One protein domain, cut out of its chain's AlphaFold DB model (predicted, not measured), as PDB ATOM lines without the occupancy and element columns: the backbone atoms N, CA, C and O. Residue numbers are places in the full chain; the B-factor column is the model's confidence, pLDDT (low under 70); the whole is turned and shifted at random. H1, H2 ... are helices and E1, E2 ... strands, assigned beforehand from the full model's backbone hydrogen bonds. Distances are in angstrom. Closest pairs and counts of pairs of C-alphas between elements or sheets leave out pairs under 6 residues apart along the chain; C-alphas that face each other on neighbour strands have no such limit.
ATOM      1  N   LEU A 363     143.087 171.932 226.963       89.12
ATOM      2  CA  LEU A 363     144.456 172.447 226.861       89.12
ATOM      3  C   LEU A 363     145.387 171.410 226.230       89.12
ATOM      4  O   LEU A 363     146.021 171.696 225.216       89.12
ATOM      5  N   LEU A 364     145.423 170.184 226.762       92.44
ATOM      6  CA  LEU A 364     146.289 169.131 226.228       92.44
ATOM      7  C   LEU A 364     145.881 168.701 224.808       92.44
ATOM      8  O   LEU A 364     146.757 168.439 223.986       92.44
ATOM      9  N   GLU A 365     144.584 168.707 224.467       93.19
ATOM     10  CA  GLU A 365     144.134 168.492 223.079       93.19
ATOM     11  C   GLU A 365     144.631 169.593 222.122       93.19
ATOM     12  O   GLU A 365     144.995 169.301 220.977       93.19
ATOM     13  N   LEU A 366     144.684 170.852 222.575       91.81
ATOM     14  CA  LEU A 366     145.195 171.981 221.793       91.81
ATOM     15  C   LEU A 366     146.723 171.919 221.638       91.81
ATOM     16  O   LEU A 366     147.219 172.032 220.518       91.81
ATOM     17  N   VAL A 367     147.460 171.642 222.718       91.19
ATOM     18  CA  VAL A 367     148.923 171.447 222.702       91.19
ATOM     19  C   VAL A 367     149.311 170.307 221.758       91.19
ATOM     20  O   VAL A 367     150.137 170.500 220.866       91.19
ATOM     21  N   ALA A 368     148.662 169.143 221.874       94.00
ATOM     22  CA  ALA A 368     148.878 168.023 220.958       94.00
ATOM     23  C   ALA A 368     148.562 168.402 219.499       94.00
ATOM     24  O   ALA A 368     149.269 167.980 218.583       94.00
ATOM     25  N   SER A 369     147.532 169.226 219.272       93.38
ATOM     26  CA  SER A 369     147.161 169.701 217.934       93.38
ATOM     27  C   SER A 369     148.211 170.632 217.323       93.38
ATOM     28  O   SER A 369     148.546 170.453 216.155       93.38
ATOM     29  N   GLU A 370     148.762 171.592 218.074       91.56
ATOM     30  CA  GLU A 370     149.829 172.476 217.576       91.56
ATOM     31  C   GLU A 370     151.129 171.702 217.313       91.56
ATOM     32  O   GLU A 370     151.697 171.800 216.224       91.56
ATOM     33  N   ILE A 371     151.551 170.844 218.250       91.38
ATOM     34  CA  ILE A 371     152.738 169.984 218.100       91.38
ATOM     35  C   ILE A 371     152.618 169.114 216.836       91.38
ATOM     36  O   ILE A 371     153.570 169.010 216.058       91.38
ATOM     37  N   LYS A 372     151.427 168.561 216.568       93.88
ATOM     38  CA  LYS A 372     151.160 167.718 215.393       93.88
ATOM     39  C   LYS A 372     151.086 168.478 214.059       93.88
ATOM     40  O   LYS A 372     151.234 167.847 213.013       93.88
ATOM     41  N   LYS A 373     150.889 169.806 214.051       91.94
ATOM     42  CA  LYS A 373     151.028 170.616 212.819       91.94
ATOM     43  C   LYS A 373     152.485 170.734 212.379       91.94
ATOM     44  O   LYS A 373     152.742 170.774 211.179       91.94
ATOM     45  N   VAL A 374     153.410 170.821 213.338       90.31
ATOM     46  CA  VAL A 374     154.850 170.958 213.071       90.31
ATOM     47  C   VAL A 374     155.472 169.595 212.760       90.31
ATOM     48  O   VAL A 374     156.198 169.468 211.781       90.31
ATOM     49  N   ASN A 375     155.141 168.574 213.557       92.81
ATOM     50  CA  ASN A 375     155.705 167.225 213.465       92.81
ATOM     51  C   ASN A 375     154.571 166.172 213.416       92.81
ATOM     52  O   ASN A 375     154.115 165.686 214.459       92.81
ATOM     53  N   PRO A 376     154.039 165.846 212.218       94.31
ATOM     54  CA  PRO A 376     152.882 164.961 212.060       94.31
ATOM     55  C   PRO A 376     153.184 163.479 212.337       94.31
ATOM     56  O   PRO A 376     152.248 162.689 212.497       94.31
ATOM     57  N   GLU A 377     154.463 163.096 212.394       94.19
ATOM     58  CA  GLU A 377     154.952 161.752 212.717       94.19
ATOM     59  C   GLU A 377     154.877 161.411 214.213       94.19
ATOM     60  O   GLU A 377     154.990 160.240 214.580       94.19
ATOM     61  N   LEU A 378     154.655 162.412 215.072       94.75
ATOM     62  CA  LEU A 378     154.546 162.218 216.513       94.75
ATOM     63  C   LEU A 378     153.208 161.580 216.921       94.75
ATOM     64  O   LEU A 378     152.117 161.887 216.408       94.75
ATOM     65  N   THR A 379     153.315 160.688 217.902       96.81
ATOM     66  CA  THR A 379     152.200 159.996 218.551       96.81
ATOM     67  C   THR A 379     152.049 160.452 219.996       96.81
ATOM     68  O   THR A 379     153.022 160.830 220.644       96.81
ATOM     69  N   PHE A 380     150.812 160.424 220.483       95.88
ATOM     70  CA  PHE A 380     150.400 161.039 221.738       95.88
ATOM     71  C   PHE A 380     149.542 160.047 222.517       95.88
ATOM     72  O   PHE A 380     148.556 159.553 221.963       95.88
ATOM     73  N   ASP A 381     149.892 159.794 223.774       95.88
ATOM     74  CA  ASP A 381     149.040 159.083 224.732       95.88
ATOM     75  C   ASP A 381     148.659 160.026 225.881       95.88
ATOM     76  O   ASP A 381     149.386 160.968 226.203       95.88
ATOM     77  N   TYR A 382     147.501 159.764 226.492       95.31
ATOM     78  CA  TYR A 382     146.977 160.535 227.618       95.31
ATOM     79  C   TYR A 382     146.800 159.640 228.846       95.31
ATOM     80  O   TYR A 382     146.174 158.579 228.749       95.31
ATOM     81  N   ASP A 383     147.278 160.099 230.003       93.81
ATOM     82  CA  ASP A 383     147.061 159.450 231.304       93.81
ATOM     83  C   ASP A 383     146.502 160.448 232.339       93.81
ATOM     84  O   ASP A 383     146.419 161.650 232.088       93.81
ATOM     85  N   SER A 384     146.066 159.965 233.503       91.94
ATOM     86  CA  SER A 384     145.518 160.803 234.576       91.94
ATOM     87  C   SER A 384     145.879 160.275 235.961       91.94
ATOM     88  O   SER A 384     145.553 159.132 236.291       91.94
ATOM     89  N   ASN A 385     146.461 161.125 236.808       87.50
ATOM     90  CA  ASN A 385     146.852 160.769 238.173       87.50
ATOM     91  C   ASN A 385     146.105 161.633 239.202       87.50
ATOM     92  O   ASN A 385     146.545 162.706 239.611       87.50
ATOM     93  N   GLY A 386     144.937 161.152 239.634       88.06
ATOM     94  CA  GLY A 386     144.111 161.811 240.647       88.06
ATOM     95  C   GLY A 386     143.335 163.013 240.108       88.06
ATOM     96  O   GLY A 386     142.136 162.891 239.865       88.06
ATOM     97  N   LYS A 387     144.005 164.161 239.962       86.81
ATOM     98  CA  LYS A 387     143.450 165.380 239.346       86.81
ATOM     99  C   LYS A 387     144.154 165.732 238.042       86.81
ATOM    100  O   LYS A 387     143.459 166.025 237.075       86.81
ATOM    101  N   SER A 388     145.486 165.677 238.028       89.81
ATOM    102  CA  SER A 388     146.268 166.034 236.852       89.81
ATOM    103  C   SER A 388     146.024 165.070 235.696       89.81
ATOM    104  O   SER A 388     145.937 163.849 235.892       89.81
ATOM    105  N   THR A 389     145.978 165.619 234.491       94.19
ATOM    106  CA  THR A 389     146.060 164.874 233.232       94.19
ATOM    107  C   THR A 389     147.418 165.088 232.581       94.19
ATOM    108  O   THR A 389     147.995 166.166 232.674       94.19
ATOM    109  N   PHE A 390     147.911 164.055 231.906       94.44
ATOM    110  CA  PHE A 390     149.229 164.028 231.284       94.44
ATOM    111  C   PHE A 390     149.094 163.791 229.785       94.44
ATOM    112  O   PHE A 390     148.226 163.032 229.348       94.44
ATOM    113  N   LEU A 391     149.975 164.422 229.015       95.69
ATOM    114  CA  LEU A 391     150.170 164.214 227.585       95.69
ATOM    115  C   LEU A 391     151.610 163.747 227.372       95.69
ATOM    116  O   LEU A 391     152.536 164.557 227.438       95.69
ATOM    117  N   ASP A 392     151.794 162.457 227.106       94.62
ATOM    118  CA  ASP A 392     153.096 161.898 226.747       94.62
ATOM    119  C   ASP A 392     153.286 161.925 225.226       94.62
ATOM    120  O   ASP A 392     152.435 161.462 224.457       94.62
ATOM    121  N   ILE A 393     154.422 162.472 224.789       94.81
ATOM    122  CA  ILE A 393     154.763 162.673 223.380       94.81
ATOM    123  C   ILE A 393     155.840 161.667 222.982       94.81
ATOM    124  O   ILE A 393     156.912 161.604 223.592       94.81
ATOM    125  N   TYR A 394     155.581 160.919 221.911       94.62
ATOM    126  CA  TYR A 394     156.452 159.856 221.420       94.62
ATOM    127  C   TYR A 394     156.855 160.067 219.963       94.62
ATOM    128  O   TYR A 394     156.023 160.377 219.109       94.62
ATOM    129  N   HIS A 395     158.121 159.773 219.670       93.94
ATOM    130  CA  HIS A 395     158.594 159.485 218.319       93.94
ATOM    131  C   HIS A 395     158.817 157.970 218.210       93.94
ATOM    132  O   HIS A 395     159.728 157.407 218.827       93.94
ATOM    133  N   GLY A 396     157.936 157.284 217.474       92.94
ATOM    134  CA  GLY A 396     157.902 155.821 217.448       92.94
ATOM    135  C   GLY A 396     157.597 155.246 218.836       92.94
ATOM    136  O   GLY A 396     156.570 155.557 219.426       92.94
ATOM    137  N   SER A 397     158.494 154.416 219.373       89.75
ATOM    138  CA  SER A 397     158.381 153.849 220.729       89.75
ATOM    139  C   SER A 397     159.067 154.684 221.824       89.75
ATOM    140  O   SER A 397     159.100 154.260 222.977       89.75
ATOM    141  N   SER A 398     159.668 155.827 221.483       88.94
ATOM    142  CA  SER A 398     160.508 156.614 222.394       88.94
ATOM    143  C   SER A 398     159.781 157.862 222.878       88.94
ATOM    144  O   SER A 398     159.468 158.730 222.066       88.94
ATOM    145  N   SER A 399     159.575 157.996 224.193       92.31
ATOM    146  CA  SER A 399     159.114 159.263 224.781       92.31
ATOM    147  C   SER A 399     160.182 160.355 224.601       92.31
ATOM    148  O   SER A 399     161.383 160.128 224.832       92.31
ATOM    149  N   ILE A 400     159.733 161.529 224.149       93.00
ATOM    150  CA  ILE A 400     160.555 162.716 223.875       93.00
ATOM    151  C   ILE A 400     160.172 163.940 224.721       93.00
ATOM    152  O   ILE A 400     160.919 164.916 224.722       93.00
ATOM    153  N   GLY A 401     159.052 163.892 225.443       92.38
ATOM    154  CA  GLY A 401     158.575 164.960 226.320       92.38
ATOM    155  C   GLY A 401     157.204 164.629 226.913       92.38
ATOM    156  O   GLY A 401     156.484 163.790 226.370       92.38
ATOM    157  N   THR A 402     156.853 165.302 228.007       93.69
ATOM    158  CA  THR A 402     155.567 165.141 228.706       93.69
ATOM    159  C   THR A 402     155.033 166.518 229.094       93.69
ATOM    160  O   THR A 402     155.809 167.357 229.554       93.69
ATOM    161  N   PHE A 403     153.728 166.747 228.953       93.44
ATOM    162  CA  PHE A 403     153.031 167.894 229.547       93.44
ATOM    163  C   PHE A 403     152.081 167.419 230.657       93.44
ATOM    164  O   PHE A 403     151.501 166.338 230.543       93.44
ATOM    165  N   GLU A 404     151.918 168.219 231.712       94.06
ATOM    166  CA  GLU A 404     150.958 168.003 232.805       94.06
ATOM    167  C   GLU A 404     150.026 169.214 232.908       94.06
ATOM    168  O   GLU A 404     150.491 170.342 233.028       94.06
ATOM    169  N   ASP A 405     148.721 168.966 232.875       93.00
ATOM    170  CA  ASP A 405     147.664 169.932 233.188       93.00
ATOM    171  C   ASP A 405     147.073 169.525 234.544       93.00
ATOM    172  O   ASP A 405     146.482 168.444 234.663       93.00
ATOM    173  N   ASP A 406     147.290 170.348 235.573       90.56
ATOM    174  CA  ASP A 406     146.809 170.109 236.943       90.56
ATOM    175  C   ASP A 406     145.405 170.699 237.214       90.56
ATOM    176  O   ASP A 406     144.801 170.443 238.268       90.56
ATOM    177  N   GLY A 407     144.847 171.412 236.229       87.12
ATOM    178  CA  GLY A 407     143.584 172.142 236.286       87.12
ATOM    179  C   GLY A 407     143.706 173.624 236.668       87.12
ATOM    180  O   GLY A 407     142.683 174.312 236.658       87.12
ATOM    181  N   GLU A 408     144.905 174.110 237.000       84.31
ATOM    182  CA  GLU A 408     145.222 175.524 237.245       84.31
ATOM    183  C   GLU A 408     146.325 176.020 236.283       84.31
ATOM    184  O   GLU A 408     146.105 177.029 235.615       84.31
ATOM    185  N   ASP A 409     147.435 175.281 236.140       84.50
ATOM    186  CA  ASP A 409     148.590 175.600 235.280       84.50
ATOM    187  C   ASP A 409     148.961 174.440 234.318       84.50
ATOM    188  O   ASP A 409     148.650 173.267 234.555       84.50
ATOM    189  N   LEU A 410     149.676 174.761 233.227       88.56
ATOM    190  CA  LEU A 410     150.212 173.798 232.253       88.56
ATOM    191  C   LEU A 410     151.746 173.697 232.349       88.56
ATOM    192  O   LEU A 410     152.482 174.610 231.974       88.56
ATOM    193  N   TRP A 411     152.238 172.541 232.792       86.38
ATOM    194  CA  TRP A 411     153.658 172.254 233.006       86.38
ATOM    195  C   TRP A 411     154.247 171.393 231.880       86.38
ATOM    196  O   TRP A 411     153.544 170.605 231.249       86.38
ATOM    197  N   SER A 412     155.563 171.494 231.645       84.12
ATOM    198  CA  SER A 412     156.282 170.658 230.668       84.12
ATOM    199  C   SER A 412     157.566 170.043 231.235       84.12
ATOM    200  O   SER A 412     158.282 170.648 232.037       84.12
ATOM    201  N   PHE A 413     157.871 168.818 230.801       79.50
ATOM    202  CA  PHE A 413     158.974 167.997 231.299       79.50
ATOM    203  C   PHE A 413     159.773 167.349 230.151       79.50
ATOM    204  O   PHE A 413     159.241 167.028 229.089       79.50
ATOM    205  N   ASN A 414     161.069 167.104 230.391       63.84
ATOM    206  CA  ASN A 414     161.994 166.368 229.502       63.84
ATOM    207  C   ASN A 414     162.204 166.942 228.079       63.84
ATOM    208  O   ASN A 414     162.607 166.230 227.160       63.84
ATOM    209  N   THR A 415     162.045 168.257 227.920       64.62
ATOM    210  CA  THR A 415     162.066 169.010 226.647       64.62
ATOM    211  C   THR A 415     163.330 168.877 225.777       64.62
ATOM    212  O   THR A 415     163.293 169.195 224.590       64.62
ATOM    213  N   ALA A 416     164.453 168.378 226.310       71.19
ATOM    214  CA  ALA A 416     165.733 168.302 225.596       71.19
ATOM    215  C   ALA A 416     165.697 167.451 224.306       71.19
ATOM    216  O   ALA A 416     166.455 167.711 223.369       71.19
ATOM    217  N   LYS A 417     164.804 166.454 224.222       79.88
ATOM    218  CA  LYS A 417     164.602 165.673 222.989       79.88
ATOM    219  C   LYS A 417     163.695 166.393 221.984       79.88
ATOM    220  O   LYS A 417     163.930 166.265 220.787       79.88
ATOM    221  N   MET A 418     162.739 167.209 222.436       78.50
ATOM    222  CA  MET A 418     161.849 167.984 221.554       78.50
ATOM    223  C   MET A 418     162.604 169.010 220.691       78.50
ATOM    224  O   MET A 418     162.212 169.237 219.548       78.50
ATOM    225  N   LEU A 419     163.737 169.540 221.171       81.56
ATOM    226  CA  LEU A 419     164.643 170.396 220.382       81.56
ATOM    227  C   LEU A 419     165.111 169.735 219.071       81.56
ATOM    228  O   LEU A 419     165.297 170.421 218.070       81.56
ATOM    229  N   HIS A 420     165.252 168.405 219.045       83.94
ATOM    230  CA  HIS A 420     165.644 167.655 217.845       83.94
ATOM    231  C   HIS A 420     164.498 167.526 216.820       83.94
ATOM    232  O   HIS A 420     164.754 167.237 215.656       83.94
ATOM    233  N   HIS A 421     163.258 167.796 217.241       83.31
ATOM    234  CA  HIS A 421     162.064 167.938 216.399       83.31
ATOM    235  C   HIS A 421     161.725 169.423 216.132       83.31
ATOM    236  O   HIS A 421     160.588 169.775 215.831       83.31
ATOM    237  N   GLY A 422     162.698 170.331 216.275       82.00
ATOM    238  CA  GLY A 422     162.536 171.752 215.947       82.00
ATOM    239  C   GLY A 422     161.728 172.583 216.950       82.00
ATOM    240  O   GLY A 422     161.579 173.785 216.736       82.00
ATOM    241  N   PHE A 423     161.244 172.002 218.053       83.69
ATOM    242  CA  PHE A 423     160.594 172.766 219.121       83.69
ATOM    243  C   PHE A 423     161.638 173.559 219.906       83.69
ATOM    244  O   PHE A 423     162.366 172.997 220.727       83.69
ATOM    245  N   THR A 424     161.717 174.865 219.656       83.62
ATOM    246  CA  THR A 424     162.581 175.763 220.433       83.62
ATOM    247  C   THR A 424     162.056 175.904 221.867       83.62
ATOM    248  O   THR A 424     160.901 175.574 222.150       83.62
ATOM    249  N   LYS A 425     162.878 176.407 222.799       79.62
ATOM    250  CA  LYS A 425     162.415 176.615 224.181       79.62
ATOM    251  C   LYS A 425     161.253 177.611 224.216       79.62
ATOM    252  O   LYS A 425     160.280 177.382 224.917       79.62
ATOM    253  N   GLU A 426     161.329 178.654 223.399       81.94
ATOM    254  CA  GLU A 426     160.329 179.713 223.278       81.94
ATOM    255  C   GLU A 426     158.991 179.165 222.762       81.94
ATOM    256  O   GLU A 426     157.944 179.597 223.228       81.94
ATOM    257  N   MET A 427     159.005 178.171 221.862       82.00
ATOM    258  CA  MET A 427     157.784 177.460 221.457       82.00
ATOM    259  C   MET A 427     157.167 176.653 222.603       82.00
ATOM    260  O   MET A 427     155.949 176.578 222.701       82.00
ATOM    261  N   ILE A 428     157.985 176.034 223.457       79.81
ATOM    262  CA  ILE A 428     157.502 175.213 224.576       79.81
ATOM    263  C   ILE A 428     156.987 176.097 225.720       79.81
ATOM    264  O   ILE A 428     155.925 175.816 226.269       79.81
ATOM    265  N   ASP A 429     157.690 177.189 226.026       80.69
ATOM    266  CA  ASP A 429     157.234 178.210 226.973       80.69
ATOM    267  C   ASP A 429     155.897 178.817 226.492       80.69
ATOM    268  O   ASP A 429     154.928 178.850 227.247       80.69
ATOM    269  N   ALA A 430     155.793 179.186 225.207       84.50
ATOM    270  CA  ALA A 430     154.566 179.732 224.617       84.50
ATOM    271  C   ALA A 430     153.412 178.717 224.488       84.50
ATOM    272  O   ALA A 430     152.262 179.133 224.397       84.50
ATOM    273  N   LEU A 431     153.688 177.404 224.483       80.56
ATOM    274  CA  LEU A 431     152.657 176.365 224.628       80.56
ATOM    275  C   LEU A 431     152.123 176.305 226.068       80.56
ATOM    276  O   LEU A 431     150.940 176.033 226.249       80.56
ATOM    277  N   GLY A 432     152.968 176.577 227.070       73.25
ATOM    278  CA  GLY A 432     152.567 176.708 228.477       73.25
ATOM    279  C   GLY A 432     151.717 177.955 228.748       73.25
ATOM    280  O   GLY A 432     150.752 177.885 229.499       73.25
ATOM    281  N   GLU A 433     152.014 179.074 228.080       77.19
ATOM    282  CA  GLU A 433     151.269 180.344 228.201       77.19
ATOM    283  C   GLU A 433     149.903 180.364 227.467       77.19
ATOM    284  O   GLU A 433     149.262 181.415 227.379       77.19
ATOM    285  N   ILE A 434     149.413 179.231 226.939       73.12
ATOM    286  CA  ILE A 434     148.090 179.162 226.294       73.12
ATOM    287  C   ILE A 434     146.983 179.136 227.357       73.12
ATOM    288  O   ILE A 434     146.409 178.094 227.667       73.12
TER     289      ILE A 434
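AT A GLANCE: This is residues 363 to 434 of the 440 residues of an uncharacterized protein of Okeania sp. SIO2D1 (UniProt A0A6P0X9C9). A strongly twisted sheet of four strands forms a wall; H1 lies along one face, H3 sits beside the E4 edge on that face, and short H2 packs near one end of E3. The opposite face bears no named helix. The printed part has 72 residues, in the order H1 E1 E2 E3 E4 H2 H3; the sheet's order is E1 - E2 - E3 - E4, all antiparallel. The class is mixed, and the whole is compact, with a radius of gyration of the C-alphas of 11.3 A and spans of 31 by 26 by 20 A.

IN THESE COORDINATES: Find C-alpha 363 at (144.456, 172.447, 226.861); from there H1 runs 17.3 A to residue 374. Next come E1, residues 379 to 385, 20.4 A; E2, 388 to 395, 23.2 A; E3, 398 to 405, 21.4 A; and E4, 410 to 413, 10.6 A. H2 holds residues 418 to 421, and H3, residues 425 to 432, ends at C-alpha 432, (152.567, 176.708, 228.477).

HOW THE PARTS SIT: The strands form a meander, each the antiparallel neighbour of the one before. Look for N 381 and O 392 at 3.1 A between E1 and E2, N 391 and O 403 at 2.9 A between E2 and E3, and N 404 and O 411 at 2.9 A between E3 and E4. H1 and H3 are on one face of the sheet E1 E2 E3 E4 and make two layers with it, that is, helices on one face of a sheet. H1, at a height over the sheet of 8.5 A, runs along the strands, at 12 degrees to E2 on the local plane; its closest C-alphas to E2 are Leu 364 and Leu 391, 6.4 A. H3 is over none of the strands; the C-alphas of Leu 410 in E4 and Gly 432 are closest, 5.3 A. H2, on the same face, is only just over E3, with 3 C-alphas falling on it; Ile 400 and Met 418 have the closest C-alphas, 5.9 A. In H1 and H3 every O i to N i+4 pair is within hydrogen-bond range; H2 is too short for one.

THE WHOLE: The C-alphas farthest apart, of Gly 386 and Gly 422, are 32.4 A apart. The printed part has no cut, and its six links between elements are tight. Look for low confidence at residues 414 to 415, under 70.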